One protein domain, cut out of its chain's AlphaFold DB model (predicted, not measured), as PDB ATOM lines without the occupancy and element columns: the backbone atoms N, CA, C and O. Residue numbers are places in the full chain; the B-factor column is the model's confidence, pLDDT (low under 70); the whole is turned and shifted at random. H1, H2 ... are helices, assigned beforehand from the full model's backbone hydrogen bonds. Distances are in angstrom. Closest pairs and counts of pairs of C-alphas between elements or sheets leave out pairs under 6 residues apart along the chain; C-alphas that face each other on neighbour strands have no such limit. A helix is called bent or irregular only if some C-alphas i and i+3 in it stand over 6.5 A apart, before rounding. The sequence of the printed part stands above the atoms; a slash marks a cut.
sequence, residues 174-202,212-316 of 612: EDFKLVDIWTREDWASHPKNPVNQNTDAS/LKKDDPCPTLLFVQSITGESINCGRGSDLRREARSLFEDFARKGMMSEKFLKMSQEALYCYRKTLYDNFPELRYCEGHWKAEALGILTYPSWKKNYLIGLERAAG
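This is residues 174 to 202 and 212 to 316 of the 612 residues of an uncharacterized protein of Gymnopilus dilepis (UniProt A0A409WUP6). A helical hairpin of H3 and H4 is crossed by the long, kinked H6, and these three helices form the core, while short H1 and H2 and the loop-rich residues 212 to 233 lie toward the end of the domain away from the tip of H6. Two parts stick out: residues 308 to 316, of which 308 to 314 belong to H6, and residues 197 to 202 beside the cut. The printed part has 134 residues with six named helices, H1 to H6 in order along the chain, and no named strand; the class is all helix. It is compact, with a radius of gyration of the C-alphas of 16.0 A, and spans 51 by 40 by 26 A.

The printed part begins at Glu 174, C-alpha at (-9.373, -34.266, -14.285). H1 is residues 184 to 189, 8.9 A long, and H2 is residues 194 to 197, 4.7 A. H3, residues 234 to 253, runs 28.8 A from C-alpha 234 at (-3.181, -53.994, 3.984). H4, residues 266 to 279, is 20.0 A long, and H5, residues 281 to 284, is 5.4 A. H6, residues 287 to 314, measures 40.8 A and ends with C-alpha 314 at (-18.061, -53.105, 32.123). H6 is irregular, with C-alphas 288 and 291 8.5 A apart, and has a kink of 40 degrees near residue 301.

H3 and H4 form a helical hairpin: they touch, closest at the C-alphas of Leu 247 and Tyr 272, 6.6 A, and run opposite ways at a shallow tilt of 34 degrees, only just short of steep. Residues 241 to 248 of H3 touch residues 295 to 303 of H6, the same way at a steep tilt of 63 degrees; the closest C-alphas are those of Arg 241 and Thr 299, 6.7 A. H4 and H6 only just touch, with 3 pairs of C-alphas within 8 A, about perpendicular at 76 degrees; Arg 273 and Ala 292 have the closest C-alphas, 6.3 A. The helix packing is mostly crossed, but only just. H5 and H6 touch only at the corner, closest at the C-alphas of Leu 283 and Lys 291, 5.7 A. H4 and H5 only just touch, with 3 pairs of C-alphas within 8 A, and only at the corner; the closest C-alphas, those of Tyr 277 and Arg 284, are 6.3 A apart. H1 and H6 are close but not clearly touching, the C-alphas of Arg 184 and Trp 290 being 6.9 A apart. H2 touches no helix. In H1, H3 and H4 every O i to N i+4 pair is within hydrogen-bond range, in H6 20 of 24 are, and H2 and H5 are too short for such a pair.

The C-alphas of Glu 174 and Gly 316 are the two farthest apart, 55.8 A. Residues 203 to 211 are not printed, and C-alphas 202 and 212 are 21.1 A apart across the cut. The link from H3 to H4, 12 residues, is long. Mean pLDDT of the printed part is 93.1; residues 194 to 202 are under 70.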
ATOM      1  N   GLU A 174     -10.381 -34.502 -13.239       97.00
ATOM      2  CA  GLU A 174      -9.373 -34.266 -14.285       97.00
ATOM      3  C   GLU A 174      -7.944 -34.110 -13.756       97.00
ATOM      4  O   GLU A 174      -6.989 -34.429 -14.467       97.00
ATOM      5  N   ASP A 175      -7.789 -33.685 -12.502       97.19
ATOM      6  CA  ASP A 175      -6.479 -33.540 -11.862       97.19
ATOM      7  C   ASP A 175      -5.912 -34.901 -11.405       97.19
ATOM      8  O   ASP A 175      -4.721 -35.029 -11.122       97.19
ATOM      9  N   PHE A 176      -6.753 -35.942 -11.359       96.94
ATOM     10  CA  PHE A 176      -6.454 -37.255 -10.779       96.94
ATOM     11  C   PHE A 176      -6.792 -38.395 -11.747       96.94
ATOM     12  O   PHE A 176      -7.431 -39.377 -11.375       96.94
ATOM     13  N   LYS A 177      -6.319 -38.295 -12.995       97.25
ATOM     14  CA  LYS A 177      -6.622 -39.252 -14.082       97.25
ATOM     15  C   LYS A 177      -6.226 -40.702 -13.800       97.25
ATOM     16  O   LYS A 177      -6.754 -41.600 -14.440       97.25
ATOM     17  N   LEU A 178      -5.291 -40.922 -12.876       97.62
ATOM     18  CA  LEU A 178      -4.853 -42.262 -12.477       97.62
ATOM     19  C   LEU A 178      -5.827 -42.938 -11.499       97.62
ATOM     20  O   LEU A 178      -5.742 -44.140 -11.283       97.62
ATOM     21  N   VAL A 179      -6.738 -42.187 -10.876       97.81
ATOM     22  CA  VAL A 179      -7.728 -42.745  -9.953       97.81
ATOM     23  C   VAL A 179      -8.914 -43.271 -10.759       97.81
ATOM     24  O   VAL A 179      -9.842 -42.531 -11.078       97.81
ATOM     25  N   ASP A 180      -8.885 -44.568 -11.059       96.94
ATOM     26  CA  ASP A 180      -9.927 -45.241 -11.848       96.94
ATOM     27  C   ASP A 180     -11.301 -45.222 -11.162       96.94
ATOM     28  O   ASP A 180     -12.338 -45.092 -11.810       96.94
ATOM     29  N   ILE A 181     -11.319 -45.373  -9.835       97.38
ATOM     30  CA  ILE A 181     -12.539 -45.543  -9.049       97.38
ATOM     31  C   ILE A 181     -12.901 -44.192  -8.425       97.38
ATOM     32  O   ILE A 181     -12.494 -43.897  -7.295       97.38
ATOM     33  N   TRP A 182     -13.657 -43.361  -9.145       97.75
ATOM     34  CA  TRP A 182     -14.027 -42.019  -8.683       97.75
ATOM     35  C   TRP A 182     -15.414 -41.973  -8.046       97.75
ATOM     36  O   TRP A 182     -15.584 -41.406  -6.961       97.75
ATOM     37  N   THR A 183     -16.395 -42.601  -8.687       97.50
ATOM     38  CA  THR A 183     -17.798 -42.645  -8.253       97.50
ATOM     39  C   THR A 183     -18.157 -44.004  -7.652       97.50
ATOM     40  O   THR A 183     -17.372 -44.960  -7.678       97.50
ATOM     41  N   ARG A 184     -19.355 -44.109  -7.070       96.31
ATOM     42  CA  ARG A 184     -19.850 -45.387  -6.546       96.31
ATOM     43  C   ARG A 184     -20.185 -46.353  -7.686       96.31
ATOM     44  O   ARG A 184     -20.038 -47.565  -7.530       96.31
ATOM     45  N   GLU A 185     -20.604 -45.810  -8.818       96.69
ATOM     46  CA  GLU A 185     -20.924 -46.503 -10.060       96.69
ATOM     47  C   GLU A 185     -19.655 -47.088 -10.689       96.69
ATOM     48  O   GLU A 185     -19.660 -48.260 -11.071       96.69
ATOM     49  N   ASP A 186     -18.546 -46.336 -10.683       96.38
ATOM     50  CA  ASP A 186     -17.225 -46.826 -11.104       96.38
ATOM     51  C   ASP A 186     -16.815 -48.052 -10.272       96.38
ATOM     52  O   ASP A 186     -16.299 -49.037 -10.793       96.38
ATOM     53  N   TRP A 187     -17.094 -48.046  -8.962       95.88
ATOM     54  CA  TRP A 187     -16.825 -49.205  -8.105       95.88
ATOM     55  C   TRP A 187     -17.753 -50.394  -8.375       95.88
ATOM     56  O   TRP A 187     -17.335 -51.551  -8.267       95.88
ATOM     57  N   ALA A 188     -19.017 -50.142  -8.713       93.75
ATOM     58  CA  ALA A 188     -19.967 -51.196  -9.052       93.75
ATOM     59  C   ALA A 188     -19.582 -51.920 -10.356       93.75
ATOM     60  O   ALA A 188     -19.722 -53.143 -10.430       93.75
ATOM     61  N   SER A 189     -19.050 -51.188 -11.341       94.31
ATOM     62  CA  SER A 189     -18.566 -51.728 -12.618       94.31
ATOM     63  C   SER A 189     -17.142 -52.296 -12.550       94.31
ATOM     64  O   SER A 189     -16.734 -53.055 -13.431       94.31
ATOM     65  N   HIS A 190     -16.387 -51.990 -11.492       92.25
ATOM     66  CA  HIS A 190     -14.997 -52.410 -11.367       92.25
ATOM     67  C   HIS A 190     -14.851 -53.951 -11.292       92.25
ATOM     68  O   HIS A 190     -15.448 -54.596 -10.421       92.25
ATOM     69  N   PRO A 191     -13.984 -54.582 -12.114       88.19
ATOM     70  CA  PRO A 191     -13.881 -56.046 -12.219       88.19
ATOM     71  C   PRO A 191     -13.370 -56.717 -10.938       88.19
ATOM     72  O   PRO A 191     -13.608 -57.901 -10.696       88.19
ATOM     73  N   LYS A 192     -12.660 -55.961 -10.093       79.75
ATOM     74  CA  LYS A 192     -12.144 -56.428  -8.796       79.75
ATOM     75  C   LYS A 192     -13.121 -56.203  -7.641       79.75
ATOM     76  O   LYS A 192     -12.717 -56.327  -6.487       79.75
ATOM     77  N   ASN A 193     -14.372 -55.833  -7.914       76.81
ATOM     78  CA  ASN A 193     -15.369 -55.716  -6.864       76.81
ATOM     79  C   ASN A 193     -15.705 -57.122  -6.330       76.81
ATOM     80  O   ASN A 193     -16.260 -57.942  -7.066       76.81
ATOM     81  N   PRO A 194     -15.391 -57.433  -5.057       63.84
ATOM     82  CA  PRO A 194     -15.632 -58.757  -4.498       63.84
ATOM     83  C   PRO A 194     -17.121 -59.115  -4.451       63.84
ATOM     84  O   PRO A 194     -17.440 -60.296  -4.380       63.84
ATOM     85  N   VAL A 195     -18.037 -58.139  -4.516       60.22
ATOM     86  CA  VAL A 195     -19.481 -58.405  -4.647       60.22
ATOM     87  C   VAL A 195     -19.777 -59.128  -5.962       60.22
ATOM     88  O   VAL A 195     -20.546 -60.084  -5.960       60.22
ATOM     89  N   ASN A 196     -19.091 -58.754  -7.044       56.75
ATOM     90  CA  ASN A 196     -19.244 -59.395  -8.351       56.75
ATOM     91  C   ASN A 196     -18.467 -60.718  -8.441       56.75
ATOM     92  O   ASN A 196     -18.836 -61.588  -9.220       56.75
ATOM     93  N   GLN A 197     -17.422 -60.906  -7.625       54.53
ATOM     94  CA  GLN A 197     -16.634 -62.148  -7.595       54.53
ATOM     95  C   GLN A 197     -17.165 -63.205  -6.607       54.53
ATOM     96  O   GLN A 197     -16.701 -64.342  -6.623       54.53
ATOM     97  N   ASN A 198     -18.137 -62.864  -5.752       44.97
ATOM     98  CA  ASN A 198     -18.720 -63.782  -4.761       44.97
ATOM     99  C   ASN A 198     -19.953 -64.555  -5.255       44.97
ATOM    100  O   ASN A 198     -20.581 -65.254  -4.457       44.97
ATOM    101  N   THR A 199     -20.304 -64.485  -6.541       47.75
ATOM    102  CA  THR A 199     -21.339 -65.366  -7.107       47.75
ATOM    103  C   THR A 199     -20.903 -66.829  -7.165       47.75
ATOM    104  O   THR A 199     -21.764 -67.698  -7.258       47.75
ATOM    105  N   ASP A 200     -19.617 -67.137  -6.961       41.69
ATOM    106  CA  ASP A 200     -19.157 -68.504  -6.717       41.69
ATOM    107  C   ASP A 200     -18.874 -68.742  -5.221       41.69
ATOM    108  O   ASP A 200     -17.744 -68.907  -4.748       41.69
ATOM    109  N   ALA A 201     -19.948 -68.728  -4.427       48.81
ATOM    110  CA  ALA A 201     -19.954 -68.926  -2.974       48.81
ATOM    111  C   ALA A 201     -19.423 -70.306  -2.506       48.81
ATOM    112  O   ALA A 201     -19.527 -70.649  -1.323       48.81
ATOM    113  N   SER A 202     -18.841 -71.113  -3.400       47.38
ATOM    114  CA  SER A 202     -18.403 -72.480  -3.125       47.38
ATOM    115  C   SER A 202     -16.935 -72.621  -2.683       47.38
ATOM    116  O   SER A 202     -16.539 -73.720  -2.300       47.38
ATOM    117  N   LEU A 212      -2.289 -62.350   4.809       88.56
ATOM    118  CA  LEU A 212      -1.953 -61.322   3.826       88.56
ATOM    119  C   LEU A 212      -0.721 -60.578   4.337       88.56
ATOM    120  O   LEU A 212      -0.645 -60.248   5.527       88.56
ATOM    121  N   LYS A 213       0.256 -60.364   3.460       93.25
ATOM    122  CA  LYS A 213       1.432 -59.571   3.802       93.25
ATOM    123  C   LYS A 213       1.004 -58.117   3.971       93.25
ATOM    124  O   LYS A 213      -0.001 -57.674   3.418       93.25
ATOM    125  N   LYS A 214       1.779 -57.358   4.746       93.62
ATOM    126  CA  LYS A 214       1.503 -55.937   5.007       93.62
ATOM    127  C   LYS A 214       1.425 -55.113   3.712       93.62
ATOM    128  O   LYS A 214       0.619 -54.186   3.649       93.62
ATOM    129  N   ASP A 215       2.217 -55.504   2.717       95.44
ATOM    130  CA  ASP A 215       2.363 -54.818   1.430       95.44
ATOM    131  C   ASP A 215       1.353 -55.288   0.373       95.44
ATOM    132  O   ASP A 215       1.205 -54.637  -0.656       95.44
ATOM    133  N   ASP A 216       0.617 -56.377   0.628       94.25
ATOM    134  CA  ASP A 216      -0.412 -56.838  -0.302       94.25
ATOM    135  C   ASP A 216      -1.576 -55.823  -0.338       94.25
ATOM    136  O   ASP A 216      -1.938 -55.270   0.712       94.25
ATOM    137  N   PRO A 217      -2.212 -55.592  -1.503       95.06
ATOM    138  CA  PRO A 217      -3.397 -54.745  -1.612       95.06
ATOM    139  C   PRO A 217      -4.484 -55.173  -0.625       95.06
ATOM    140  O   PRO A 217      -4.749 -56.365  -0.457       95.06
ATOM    141  N   CYS A 218      -5.128 -54.212   0.037       94.94
ATOM    142  CA  CYS A 218      -6.155 -54.513   1.025       94.94
ATOM    143  C   CYS A 218      -7.438 -55.001   0.333       94.94
ATOM    144  O   CYS A 218      -8.161 -54.178  -0.232       94.94
ATOM    145  N   PRO A 219      -7.804 -56.298   0.416       93.06
ATOM    146  CA  PRO A 219      -8.929 -56.838  -0.352       93.06
ATOM    147  C   PRO A 219     -10.272 -56.222   0.061       93.06
ATOM    148  O   PRO A 219     -11.216 -56.183  -0.719       93.06
ATOM    149  N   THR A 220     -10.365 -55.716   1.292       94.06
ATOM    150  CA  THR A 220     -11.577 -55.082   1.821       94.06
ATOM    151  C   THR A 220     -11.717 -53.609   1.441       94.06
ATOM    152  O   THR A 220     -12.790 -53.050   1.632       94.06
ATOM    153  N   LEU A 221     -10.646 -52.965   0.965       96.56
ATOM    154  CA  LEU A 221     -10.588 -51.523   0.696       96.56
ATOM    155  C   LEU A 221     -10.008 -51.226  -0.695       96.56
ATOM    156  O   LEU A 221      -9.368 -50.201  -0.893       96.56
ATOM    157  N   LEU A 222     -10.245 -52.113  -1.666       96.62
ATOM    158  CA  LEU A 222      -9.768 -51.947  -3.046       96.62
ATOM    159  C   LEU A 222     -10.317 -50.684  -3.728       96.62
ATOM    160  O   LEU A 222      -9.680 -50.163  -4.636       96.62
ATOM    161  N   PHE A 223     -11.464 -50.179  -3.263       97.38
ATOM    162  CA  PHE A 223     -12.045 -48.921  -3.724       97.38
ATOM    163  C   PHE A 223     -11.266 -47.675  -3.275       97.38
ATOM    164  O   PHE A 223     -11.504 -46.583  -3.787       97.38
ATOM    165  N   VAL A 224     -10.358 -47.804  -2.304       98.00
ATOM    166  CA  VAL A 224      -9.481 -46.713  -1.881       98.00
ATOM    167  C   VAL A 224      -8.182 -46.816  -2.673       98.00
ATOM    168  O   VAL A 224      -7.388 -47.739  -2.481       98.00
ATOM    169  N   GLN A 225      -7.989 -45.853  -3.567       98.00
ATOM    170  CA  GLN A 225      -6.808 -45.720  -4.411       98.00
ATOM    171  C   GLN A 225      -6.024 -44.483  -3.984       98.00
ATOM    172  O   GLN A 225      -6.605 -43.466  -3.599       98.00
ATOM    173  N   SER A 226      -4.702 -44.589  -4.032       98.00
ATOM    174  CA  SER A 226      -3.808 -43.449  -3.861       98.00
ATOM    175  C   SER A 226      -3.850 -42.530  -5.089       98.00
ATOM    176  O   SER A 226      -4.493 -42.841  -6.092       98.00
ATOM    177  N   ILE A 227      -3.133 -41.406  -5.033       97.19
ATOM    178  CA  ILE A 227      -3.001 -40.468  -6.161       97.19
ATOM    179  C   ILE A 227      -2.449 -41.129  -7.436       97.19
ATOM    180  O   ILE A 227      -2.718 -40.658  -8.537       97.19
ATOM    181  N   THR A 228      -1.701 -42.229  -7.301       97.50
ATOM    182  CA  THR A 228      -1.121 -42.973  -8.428       97.50
ATOM    183  C   THR A 228      -2.085 -43.992  -9.041       97.50
ATOM    184  O   THR A 228      -1.705 -44.680  -9.981       97.50
ATOM    185  N   GLY A 229      -3.304 -44.128  -8.507       96.56
ATOM    186  CA  GLY A 229      -4.261 -45.161  -8.918       96.56
ATOM    187  C   GLY A 229      -4.074 -46.512  -8.229       96.56
ATOM    188  O   GLY A 229      -4.942 -47.385  -8.297       96.56
ATOM    189  N   GLU A 230      -2.974 -46.699  -7.499       97.31
ATOM    190  CA  GLU A 230      -2.710 -47.951  -6.794       97.31
ATOM    191  C   GLU A 230      -3.639 -48.119  -5.587       97.31
ATOM    192  O   GLU A 230      -3.814 -47.196  -4.782       97.31
ATOM    193  N   SER A 231      -4.219 -49.313  -5.434       97.00
ATOM    194  CA  SER A 231      -4.996 -49.666  -4.244       97.00
ATOM    195  C   SER A 231      -4.120 -49.621  -2.994       97.00
ATOM    196  O   SER A 231      -2.976 -50.075  -3.001       97.00
ATOM    197  N   ILE A 232      -4.679 -49.142  -1.885       97.81
ATOM    198  CA  ILE A 232      -3.939 -49.091  -0.622       97.81
ATOM    199  C   ILE A 232      -3.535 -50.493  -0.136       97.81
ATOM    200  O   ILE A 232      -4.275 -51.473  -0.270       97.81
ATOM    201  N   ASN A 233      -2.363 -50.583   0.491       97.19
ATOM    202  CA  ASN A 233      -1.878 -51.826   1.083       97.19
ATOM    203  C   ASN A 233      -2.650 -52.206   2.366       97.19
ATOM    204  O   ASN A 233      -3.352 -51.398   2.987       97.19
ATOM    205  N   CYS A 234      -2.528 -53.467   2.785       95.38
ATOM    206  CA  CYS A 234      -3.181 -53.994   3.984       95.38
ATOM    207  C   CYS A 234      -2.781 -53.240   5.261       95.38
ATOM    208  O   CYS A 234      -3.624 -53.054   6.142       95.38
ATOM    209  N   GLY A 235      -1.520 -52.803   5.366       96.88
ATOM    210  CA  GLY A 235      -1.035 -51.994   6.487       96.88
ATOM    211  C   GLY A 235      -1.808 -50.681   6.627       96.88
ATOM    212  O   GLY A 235      -2.450 -50.447   7.650       96.88
ATOM    213  N   ARG A 236      -1.838 -49.883   5.557       97.69
ATOM    214  CA  ARG A 236      -2.548 -48.602   5.470       97.69
ATOM    215  C   ARG A 236      -4.051 -48.779   5.673       97.69
ATOM    216  O   ARG A 236      -4.663 -48.026   6.422       97.69
ATOM    217  N   GLY A 237      -4.640 -49.830   5.101       97.19
ATOM    218  CA  GLY A 237      -6.046 -50.177   5.326       97.19
ATOM    219  C   GLY A 237      -6.371 -50.588   6.771       97.19
ATOM    220  O   GLY A 237      -7.513 -50.453   7.222       97.19
ATOM    221  N   SER A 238      -5.394 -51.101   7.522       96.75
ATOM    222  CA  SER A 238      -5.525 -51.346   8.963       96.75
ATOM    223  C   SER A 238      -5.491 -50.039   9.753       96.75
ATOM    224  O   SER A 238      -6.339 -49.834  10.621       96.75
ATOM    225  N   ASP A 239      -4.565 -49.139   9.411       97.75
ATOM    226  CA  ASP A 239      -4.434 -47.817  10.037       97.75
ATOM    227  C   ASP A 239      -5.707 -46.984   9.864       97.75
ATOM    228  O   ASP A 239      -6.246 -46.452  10.831       97.75
ATOM    229  N   LEU A 240      -6.254 -46.980   8.655       98.19
ATOM    230  CA  LEU A 240      -7.470 -46.265   8.294       98.19
ATOM    231  C   LEU A 240      -8.703 -46.801   9.054       98.19
ATOM    232  O   LEU A 240      -9.509 -46.031   9.577       98.19
ATOM    233  N   ARG A 241      -8.821 -48.127   9.233       98.00
ATOM    234  CA  ARG A 241      -9.872 -48.729  10.082       98.00
ATOM    235  C   ARG A 241      -9.653 -48.506  11.577       98.00
ATOM    236  O   ARG A 241     -10.624 -48.574  12.333       98.00
ATOM    237  N   ARG A 242      -8.406 -48.347  12.023       97.94
ATOM    238  CA  ARG A 242      -8.081 -48.022  13.416       97.94
ATOM    239  C   ARG A 242      -8.517 -46.593  13.727       97.94
ATOM    240  O   ARG A 242      -9.209 -46.400  14.720       97.94
ATOM    241  N   GLU A 243      -8.214 -45.649  12.841       98.44
ATOM    242  CA  GLU A 243      -8.636 -44.252  12.983       98.44
ATOM    243  C   GLU A 243     -10.164 -44.120  13.005       98.44
ATOM    244  O   GLU A 243     -10.727 -43.523  13.919       98.44
ATOM    245  N   ALA A 244     -10.856 -44.773  12.063       98.38
ATOM    246  CA  ALA A 244     -12.318 -44.777  12.030       98.38
ATOM    247  C   ALA A 244     -12.931 -45.287  13.349       98.38
ATOM    248  O   ALA A 244     -13.891 -44.709  13.851       98.38
ATOM    249  N   ARG A 245     -12.356 -46.343  13.944       98.38
ATOM    250  CA  ARG A 245     -12.805 -46.876  15.241       98.38
ATOM    251  C   ARG A 245     -12.560 -45.913  16.399       98.38
ATOM    252  O   ARG A 245     -13.447 -45.776  17.233       98.38
ATOM    253  N   SER A 246     -11.419 -45.223  16.417       98.12
ATOM    254  CA  SER A 246     -11.136 -44.185  17.418       98.12
ATOM    255  C   SER A 246     -12.181 -43.066  17.371       98.12
ATOM    256  O   SER A 246     -12.713 -42.664  18.402       98.12
ATOM    257  N   LEU A 247     -12.561 -42.623  16.167       98.31
ATOM    258  CA  LEU A 247     -13.616 -41.619  15.993       98.31
ATOM    259  C   LEU A 247     -14.982 -42.121  16.469       98.31
ATOM    260  O   LEU A 247     -15.751 -41.370  17.064       98.31
ATOM    261  N   PHE A 248     -15.296 -43.399  16.252       98.38
ATOM    262  CA  PHE A 248     -16.537 -43.973  16.767       98.38
ATOM    263  C   PHE A 248     -16.573 -44.010  18.300       98.38
ATOM    264  O   PHE A 248     -17.621 -43.740  18.886       98.38
ATOM    265  N   GLU A 249     -15.442 -44.281  18.955       97.44
ATOM    266  CA  GLU A 249     -15.315 -44.185  20.414       97.44
ATOM    267  C   GLU A 249     -15.525 -42.748  20.901       97.44
ATOM    268  O   GLU A 249     -16.245 -42.532  21.879       97.44
ATOM    269  N   ASP A 250     -14.986 -41.757  20.189       97.88
ATOM    270  CA  ASP A 250     -15.256 -40.343  20.463       97.88
ATOM    271  C   ASP A 250     -16.742 -40.004  20.341       97.88
ATOM    272  O   ASP A 250     -17.298 -39.336  21.216       97.88
ATOM    273  N   PHE A 251     -17.416 -40.490  19.296       97.88
ATOM    274  CA  PHE A 251     -18.850 -40.264  19.116       97.88
ATOM    275  C   PHE A 251     -19.691 -40.959  20.184       97.88
ATOM    276  O   PHE A 251     -20.664 -40.372  20.656       97.88
ATOM    277  N   ALA A 252     -19.311 -42.163  20.611       97.12
ATOM    278  CA  ALA A 252     -19.974 -42.846  21.715       97.12
ATOM    279  C   ALA A 252     -19.811 -42.081  23.032       97.12
ATOM    280  O   ALA A 252     -20.799 -41.856  23.728       97.12
ATOM    281  N   ARG A 253     -18.600 -41.586  23.332       96.88
ATOM    282  CA  ARG A 253     -18.347 -40.734  24.508       96.88
ATOM    283  C   ARG A 253     -19.169 -39.447  24.494       96.88
ATOM    284  O   ARG A 253     -19.589 -38.988  25.549       96.88
ATOM    285  N   LYS A 254     -19.408 -38.879  23.310       96.88
ATOM    286  CA  LYS A 254     -20.220 -37.668  23.119       96.88
ATOM    287  C   LYS A 254     -21.730 -37.929  23.064       96.88
ATOM    288  O   LYS A 254     -22.486 -36.977  22.920       96.88
ATOM    289  N   GLY A 255     -22.184 -39.184  23.121       96.50
ATOM    290  CA  GLY A 255     -23.601 -39.518  22.942       96.50
ATOM    291  C   GLY A 255     -24.133 -39.245  21.527       96.50
ATOM    292  O   GLY A 255     -25.338 -39.148  21.332       96.50
ATOM    293  N   MET A 256     -23.250 -39.134  20.528       97.00
ATOM    294  CA  MET A 256     -23.590 -38.883  19.116       97.00
ATOM    295  C   MET A 256     -23.756 -40.180  18.304       97.00
ATOM    296  O   MET A 256     -23.893 -40.162  17.079       97.00
ATOM    297  N   MET A 257     -23.686 -41.329  18.971       95.75
ATOM    298  CA  MET A 257     -23.734 -42.636  18.334       95.75
ATOM    299  C   MET A 257     -25.153 -42.971  17.862       95.75
ATOM    300  O   MET A 257     -26.103 -42.917  18.636       95.75
ATOM    301  N   SER A 258     -25.292 -43.371  16.598       96.81
ATOM    302  CA  SER A 258     -26.584 -43.757  16.016       96.81
ATOM    303  C   SER A 258     -26.723 -45.269  15.871       96.81
ATOM    304  O   SER A 258     -25.767 -46.038  16.007       96.81
ATOM    305  N   GLU A 259     -27.923 -45.751  15.554       96.38
ATOM    306  CA  GLU A 259     -28.092 -47.169  15.288       96.38
ATOM    307  C   GLU A 259     -27.297 -47.599  14.045       96.38
ATOM    308  O   GLU A 259     -26.590 -48.613  14.076       96.38
ATOM    309  N   LYS A 260     -27.370 -46.779  12.994       96.88
ATOM    310  CA  LYS A 260     -26.724 -46.976  11.694       96.88
ATOM    311  C   LYS A 260     -25.734 -45.843  11.449       96.88
ATOM    312  O   LYS A 260     -26.031 -44.697  11.766       96.88
ATOM    313  N   PHE A 261     -24.601 -46.151  10.819       97.69
ATOM    314  CA  PHE A 261     -23.559 -45.160  10.524       97.69
ATOM    315  C   PHE A 261     -24.095 -43.950   9.731       97.69
ATOM    316  O   PHE A 261     -23.927 -42.812  10.145       97.69
ATOM    317  N   LEU A 262     -24.852 -44.185   8.653       95.75
ATOM    318  CA  LEU A 262     -25.450 -43.107   7.844       95.75
ATOM    319  C   LEU A 262     -26.593 -42.345   8.542       95.75
ATOM    320  O   LEU A 262     -27.121 -41.388   7.992       95.75
ATOM    321  N   LYS A 263     -27.020 -42.787   9.730       97.44
ATOM    322  CA  LYS A 263     -28.039 -42.115  10.549       97.44
ATOM    323  C   LYS A 263     -27.412 -41.326  11.706       97.44
ATOM    324  O   LYS A 263     -28.126 -40.967  12.639       97.44
ATOM    325  N   MET A 264     -26.093 -41.123  11.700       97.00
ATOM    326  CA  MET A 264     -25.418 -40.233  12.651       97.00
ATOM    327  C   MET A 264     -25.767 -38.770  12.361       97.00
ATOM    328  O   MET A 264     -26.239 -38.445  11.270       97.00
ATOM    329  N   SER A 265     -25.571 -37.890  13.347       96.75
ATOM    330  CA  SER A 265     -25.783 -36.455  13.143       96.75
ATOM    331  C   SER A 265     -24.872 -35.932  12.029       96.75
ATOM    332  O   SER A 265     -23.759 -36.432  11.837       96.75
ATOM    333  N   GLN A 266     -25.329 -34.910  11.297       94.56
ATOM    334  CA  GLN A 266     -24.518 -34.281  10.247       94.56
ATOM    335  C   GLN A 266     -23.197 -33.743  10.806       94.56
ATOM    336  O   GLN A 266     -22.158 -33.893  10.175       94.56
ATOM    337  N   GLU A 267     -23.215 -33.221  12.034       95.50
ATOM    338  CA  GLU A 267     -22.016 -32.800  12.761       95.50
ATOM    339  C   GLU A 267     -21.023 -33.959  12.970       95.50
ATOM    340  O   GLU A 267     -19.835 -33.824  12.676       95.50
ATOM    341  N   ALA A 268     -21.495 -35.136  13.399       96.81
ATOM    342  CA  ALA A 268     -20.633 -36.304  13.575       96.81
ATOM    343  C   ALA A 268     -20.068 -36.804  12.236       96.81
ATOM    344  O   ALA A 268     -18.882 -37.126  12.154       96.81
ATOM    345  N   LEU A 269     -20.879 -36.823  11.170       96.44
ATOM    346  CA  LEU A 269     -20.417 -37.184   9.824       96.44
ATOM    347  C   LEU A 269     -19.394 -36.179   9.279       96.44
ATOM    348  O   LEU A 269     -18.399 -36.589   8.679       96.44
ATOM    349  N   TYR A 270     -19.597 -34.884   9.521       95.88
ATOM    350  CA  TYR A 270     -18.645 -33.831   9.180       95.88
ATOM    351  C   TYR A 270     -17.311 -34.048   9.903       95.88
ATOM    352  O   TYR A 270     -16.272 -34.136   9.248       95.88
ATOM    353  N   CYS A 271     -17.329 -34.223  11.231       96.81
ATOM    354  CA  CYS A 271     -16.120 -34.497  12.012       96.81
ATOM    355  C   CYS A 271     -15.422 -35.777  11.540       96.81
ATOM    356  O   CYS A 271     -14.202 -35.797  11.401       96.81
ATOM    357  N   TYR A 272     -16.194 -36.825  11.249       98.00
ATOM    358  CA  TYR A 272     -15.676 -38.097  10.763       98.00
ATOM    359  C   TYR A 272     -14.932 -37.940   9.434       98.00
ATOM    360  O   TYR A 272     -13.780 -38.358   9.314       98.00
ATOM    361  N   ARG A 273     -15.573 -37.305   8.444       97.50
ATOM    362  CA  ARG A 273     -14.977 -37.066   7.123       97.50
ATOM    363  C   ARG A 273     -13.750 -36.168   7.240       97.50
ATOM    364  O   ARG A 273     -12.712 -36.509   6.687       97.50
ATOM    365  N   LYS A 274     -13.844 -35.071   8.000       96.94
ATOM    366  CA  LYS A 274     -12.740 -34.126   8.186       96.94
ATOM    367  C   LYS A 274     -11.498 -34.798   8.763       96.94
ATOM    368  O   LYS A 274     -10.443 -34.727   8.144       96.94
ATOM    369  N   THR A 275     -11.624 -35.494   9.890       97.44
ATOM    370  CA  THR A 275     -10.466 -36.138  10.524       97.44
ATOM    371  C   THR A 275      -9.868 -37.232   9.642       97.44
ATOM    372  O   THR A 275      -8.649 -37.357   9.544       97.44
ATOM    373  N   LEU A 276     -10.704 -38.004   8.940       98.06
ATOM    374  CA  LEU A 276     -10.196 -38.999   7.998       98.06
ATOM    375  C   LEU A 276      -9.472 -38.373   6.808       98.06
ATOM    376  O   LEU A 276      -8.478 -38.933   6.370       98.06
ATOM    377  N   TYR A 277      -9.921 -37.230   6.297       97.38
ATOM    378  CA  TYR A 277      -9.258 -36.525   5.199       97.38
ATOM    379  C   TYR A 277      -7.944 -35.875   5.595       97.38
ATOM    380  O   TYR A 277      -7.016 -35.873   4.786       97.38
ATOM    381  N   ASP A 278      -7.855 -35.385   6.829       96.94
ATOM    382  CA  ASP A 278      -6.622 -34.830   7.380       96.94
ATOM    383  C   ASP A 278      -5.537 -35.931   7.509       96.94
ATOM    384  O   ASP A 278      -4.363 -35.680   7.243       96.94
ATOM    385  N   ASN A 279      -5.928 -37.176   7.824       97.81
ATOM    386  CA  ASN A 279      -5.002 -38.305   8.031       97.81
ATOM    387  C   ASN A 279      -4.783 -39.204   6.788       97.81
ATOM    388  O   ASN A 279      -3.722 -39.825   6.624       97.81
ATOM    389  N   PHE A 280      -5.793 -39.308   5.924       97.94
ATOM    390  CA  PHE A 280      -5.868 -40.216   4.773       97.94
ATOM    391  C   PHE A 280      -6.421 -39.469   3.546       97.94
ATOM    392  O   PHE A 280      -7.595 -39.637   3.185       97.94
ATOM    393  N   PRO A 281      -5.595 -38.636   2.881       97.31
ATOM    394  CA  PRO A 281      -6.023 -37.854   1.723       97.31
ATOM    395  C   PRO A 281      -6.527 -38.722   0.562       97.31
ATOM    396  O   PRO A 281      -7.351 -38.256  -0.220       97.31
ATOM    397  N   GLU A 282      -6.132 -39.997   0.487       97.88
ATOM    398  CA  GLU A 282      -6.637 -40.973  -0.488       97.88
ATOM    399  C   GLU A 282      -8.169 -41.150  -0.474       97.88
ATOM    400  O   GLU A 282      -8.778 -41.484  -1.490       97.88
ATOM    401  N   LEU A 283      -8.828 -40.875   0.656       98.00
ATOM    402  CA  LEU A 283     -10.288 -40.916   0.757       98.00
ATOM    403  C   LEU A 283     -10.969 -39.707   0.098       98.00
ATOM    404  O   LEU A 283     -12.185 -39.736  -0.099       98.00
ATOM    405  N   ARG A 284     -10.216 -38.646  -0.222       97.25
ATOM    406  CA  ARG A 284     -10.733 -37.433  -0.872       97.25
ATOM    407  C   ARG A 284     -10.850 -37.576  -2.385       97.25
ATOM    408  O   ARG A 284     -11.590 -36.809  -2.986       97.25
ATOM    409  N   TYR A 285     -10.153 -38.539  -2.991       97.56
ATOM    410  CA  TYR A 285     -10.183 -38.787  -4.437       97.56
ATOM    411  C   TYR A 285     -11.462 -39.535  -4.837       97.56
ATOM    412  O   TYR A 285     -11.418 -40.693  -5.259       97.56
ATOM    413  N   CYS A 286     -12.617 -38.929  -4.571       97.31
ATOM    414  CA  CYS A 286     -13.926 -39.452  -4.927       97.31
ATOM    415  C   CYS A 286     -14.988 -38.355  -4.967       97.31
ATOM    416  O   CYS A 286     -14.865 -37.317  -4.317       97.31
ATOM    417  N   GLU A 287     -16.069 -38.629  -5.683       96.31
ATOM    418  CA  GLU A 287     -17.249 -37.770  -5.690       96.31
ATOM    419  C   GLU A 287     -18.077 -37.937  -4.404       96.31
ATOM    420  O   GLU A 287     -18.192 -39.029  -3.853       96.31
ATOM    421  N   GLY A 288     -18.657 -36.856  -3.880       94.31
ATOM    422  CA  GLY A 288     -19.659 -36.950  -2.808       94.31
ATOM    423  C   GLY A 288     -19.211 -37.670  -1.527       94.31
ATOM    424  O   GLY A 288     -20.044 -38.220  -0.813       94.31
ATOM    425  N   HIS A 289     -17.909 -37.704  -1.223       95.88
ATOM    426  CA  HIS A 289     -17.349 -38.332  -0.016       95.88
ATOM    427  C   HIS A 289     -17.649 -39.837   0.149       95.88
ATOM    428  O   HIS A 289     -17.468 -40.389   1.243       95.88
ATOM    429  N   TRP A 290     -18.072 -40.530  -0.914       97.25
ATOM    430  CA  TRP A 290     -18.631 -41.879  -0.790       97.25
ATOM    431  C   TRP A 290     -17.612 -42.907  -0.276       97.25
ATOM    432  O   TRP A 290     -18.000 -43.845   0.416       97.25
ATOM    433  N   LYS A 291     -16.303 -42.737  -0.536       98.06
ATOM    434  CA  LYS A 291     -15.261 -43.656  -0.031       98.06
ATOM    435  C   LYS A 291     -15.166 -43.630   1.497       98.06
ATOM    436  O   LYS A 291     -15.059 -44.683   2.128       98.06
ATOM    437  N   ALA A 292     -15.244 -42.442   2.102       98.00
ATOM    438  CA  ALA A 292     -15.260 -42.302   3.558       98.00
ATOM    439  C   ALA A 292     -16.535 -42.922   4.155       98.00
ATOM    440  O   ALA A 292     -16.481 -43.597   5.186       98.00
ATOM    441  N   GLU A 293     -17.674 -42.759   3.477       97.81
ATOM    442  CA  GLU A 293     -18.931 -43.378   3.895       97.81
ATOM    443  C   GLU A 293     -18.906 -44.901   3.784       97.81
ATOM    444  O   GLU A 293     -19.280 -45.590   4.732       97.81
ATOM    445  N   ALA A 294     -18.414 -45.439   2.667       97.75
ATOM    446  CA  ALA A 294     -18.268 -46.872   2.439       97.75
ATOM    447  C   ALA A 294     -17.372 -47.516   3.504       97.75
ATOM    448  O   ALA A 294     -17.713 -48.563   4.056       97.75
ATOM    449  N   LEU A 295     -16.268 -46.853   3.865       98.12
ATOM    450  CA  LEU A 295     -15.425 -47.260   4.984       98.12
ATOM    451  C   LEU A 295     -16.202 -47.306   6.307       98.12
ATOM    452  O   LEU A 295     -16.064 -48.268   7.073       98.12
ATOM    453  N   GLY A 296     -16.988 -46.262   6.582       98.06
ATOM    454  CA  GLY A 296     -17.803 -46.167   7.789       98.06
ATOM    455  C   GLY A 296     -18.816 -47.304   7.864       98.06
ATOM    456  O   GLY A 296     -18.849 -48.034   8.851       98.06
ATOM    457  N   ILE A 297     -19.556 -47.545   6.780       97.44
ATOM    458  CA  ILE A 297     -20.525 -48.645   6.652       97.44
ATOM    459  C   ILE A 297     -19.862 -50.009   6.869       97.44
ATOM    460  O   ILE A 297     -20.427 -50.859   7.556       97.44
ATOM    461  N   LEU A 298     -18.664 -50.219   6.318       96.75
ATOM    462  CA  LEU A 298     -17.935 -51.479   6.448       96.75
ATOM    463  C   LEU A 298     -17.443 -51.723   7.884       96.75
ATOM    464  O   LEU A 298     -17.486 -52.847   8.385       96.75
ATOM    465  N   THR A 299     -16.952 -50.677   8.549       97.81
ATOM    466  CA  THR A 299     -16.249 -50.806   9.835       97.81
ATOM    467  C   THR A 299     -17.203 -50.718  11.027       97.81
ATOM    468  O   THR A 299     -17.061 -51.472  11.996       97.81
ATOM    469  N   TYR A 300     -18.203 -49.839  10.946       98.25
ATOM    470  CA  TYR A 300     -19.083 -49.467  12.052       98.25
ATOM    471  C   TYR A 300     -19.846 -50.636  12.693       98.25
ATOM    472  O   TYR A 300     -19.807 -50.739  13.919       98.25
ATOM    473  N   PRO A 301     -20.485 -51.566  11.949       97.50
ATOM    474  CA  PRO A 301     -21.268 -52.642  12.563       97.50
ATOM    475  C   PRO A 301     -20.418 -53.568  13.438       97.50
ATOM    476  O   PRO A 301     -20.822 -53.934  14.542       97.50
ATOM    477  N   SER A 302     -19.219 -53.916  12.956       96.62
ATOM    478  CA  SER A 302     -18.288 -54.781  13.684       96.62
ATOM    479  C   SER A 302     -17.785 -54.123  14.970       96.62
ATOM    480  O   SER A 302     -17.763 -54.757  16.024       96.62
ATOM    481  N   TRP A 303     -17.455 -52.832  14.898       97.88
ATOM    482  CA  TRP A 303     -17.029 -52.053  16.054       97.88
ATOM    483  C   TRP A 303     -18.165 -51.890  17.065       97.88
ATOM    484  O   TRP A 303     -17.978 -52.223  18.230       97.88
ATOM    485  N   LYS A 304     -19.359 -51.480  16.622       97.31
ATOM    486  CA  LYS A 304     -20.523 -51.261  17.489       97.31
ATOM    487  C   LYS A 304     -20.903 -52.520  18.261       97.31
ATOM    488  O   LYS A 304     -21.166 -52.437  19.456       97.31
ATOM    489  N   LYS A 305     -20.901 -53.685  17.604       96.44
ATOM    490  CA  LYS A 305     -21.159 -54.969  18.268       96.44
ATOM    491  C   LYS A 305     -20.167 -55.213  19.409       96.44
ATOM    492  O   LYS A 305     -20.584 -55.541  20.514       96.44
ATOM    493  N   ASN A 306     -18.874 -55.018  19.156       96.50
ATOM    494  CA  ASN A 306     -17.833 -55.211  20.168       96.50
ATOM    495  C   ASN A 306     -17.907 -54.162  21.284       96.50
ATOM    496  O   ASN A 306     -17.703 -54.500  22.447       96.50
ATOM    497  N   TYR A 307     -18.228 -52.915  20.939       96.31
ATOM    498  CA  TYR A 307     -18.406 -51.826  21.894       96.31
ATOM    499  C   TYR A 307     -19.564 -52.110  22.860       96.31
ATOM    500  O   TYR A 307     -19.382 -52.004  24.068       96.31
ATOM    501  N   LEU A 308     -20.719 -52.554  22.352       94.06
ATOM    502  CA  LEU A 308     -21.872 -52.921  23.183       94.06
ATOM    503  C   LEU A 308     -21.565 -54.110  24.104       94.06
ATOM    504  O   LEU A 308     -21.859 -54.041  25.292       94.06
ATOM    505  N   ILE A 309     -20.893 -55.149  23.595       94.56
ATOM    506  CA  ILE A 309     -20.440 -56.283  24.420       94.56
ATOM    507  C   ILE A 309     -19.472 -55.811  25.518       94.56
ATOM    508  O   ILE A 309     -19.539 -56.271  26.656       94.56
ATOM    509  N   GLY A 310     -18.560 -54.891  25.192       93.88
ATOM    510  CA  GLY A 310     -17.640 -54.296  26.161       93.88
ATOM    511  C   GLY A 310     -18.363 -53.488  27.237       93.88
ATOM    512  O   GLY A 310     -18.016 -53.589  28.410       93.88
ATOM    513  N   LEU A 311     -19.399 -52.740  26.853       92.81
ATOM    514  CA  LEU A 311     -20.217 -51.956  27.774       92.81
ATOM    515  C   LEU A 311     -21.015 -52.854  28.732       92.81
ATOM    516  O   LEU A 311     -21.046 -52.586  29.929       92.81
ATOM    517  N   GLU A 312     -21.594 -53.949  28.232       91.88
ATOM    518  CA  GLU A 312     -22.291 -54.950  29.055       91.88
ATOM    519  C   GLU A 312     -21.352 -55.612  30.073       91.88
ATOM    520  O   GLU A 312     -21.716 -55.773  31.240       91.88
ATOM    521  N   ARG A 313     -20.118 -55.931  29.657       92.31
ATOM    522  CA  ARG A 313     -19.070 -56.457  30.548       92.31
ATOM    523  C   ARG A 313     -18.648 -55.437  31.605       92.31
ATOM    524  O   ARG A 313     -18.508 -55.789  32.770       92.31
ATOM    525  N   ALA A 314     -18.462 -54.176  31.211       91.94
ATOM    526  CA  ALA A 314     -18.061 -53.105  32.123       91.94
ATOM    527  C   ALA A 314     -19.159 -52.752  33.140       91.94
ATOM    528  O   ALA A 314     -18.853 -52.386  34.270       91.94
ATOM    529  N   ALA A 315     -20.433 -52.913  32.775       91.19
ATOM    530  CA  ALA A 315     -21.574 -52.686  33.662       91.19
ATOM    531  C   ALA A 315     -21.741 -53.763  34.756       91.19
ATOM    532  O   ALA A 315     -22.770 -53.796  35.431       91.19
ATOM    533  N   GLY A 316     -20.770 -54.667  34.926       87.31
ATOM    534  CA  GLY A 316     -20.858 -55.753  35.900       87.31
ATOM    535  C   GLY A 316     -21.911 -56.794  35.531       87.31
ATOM    536  O   GLY A 316     -22.288 -57.611  36.372       87.31
TER     537      GLY A 316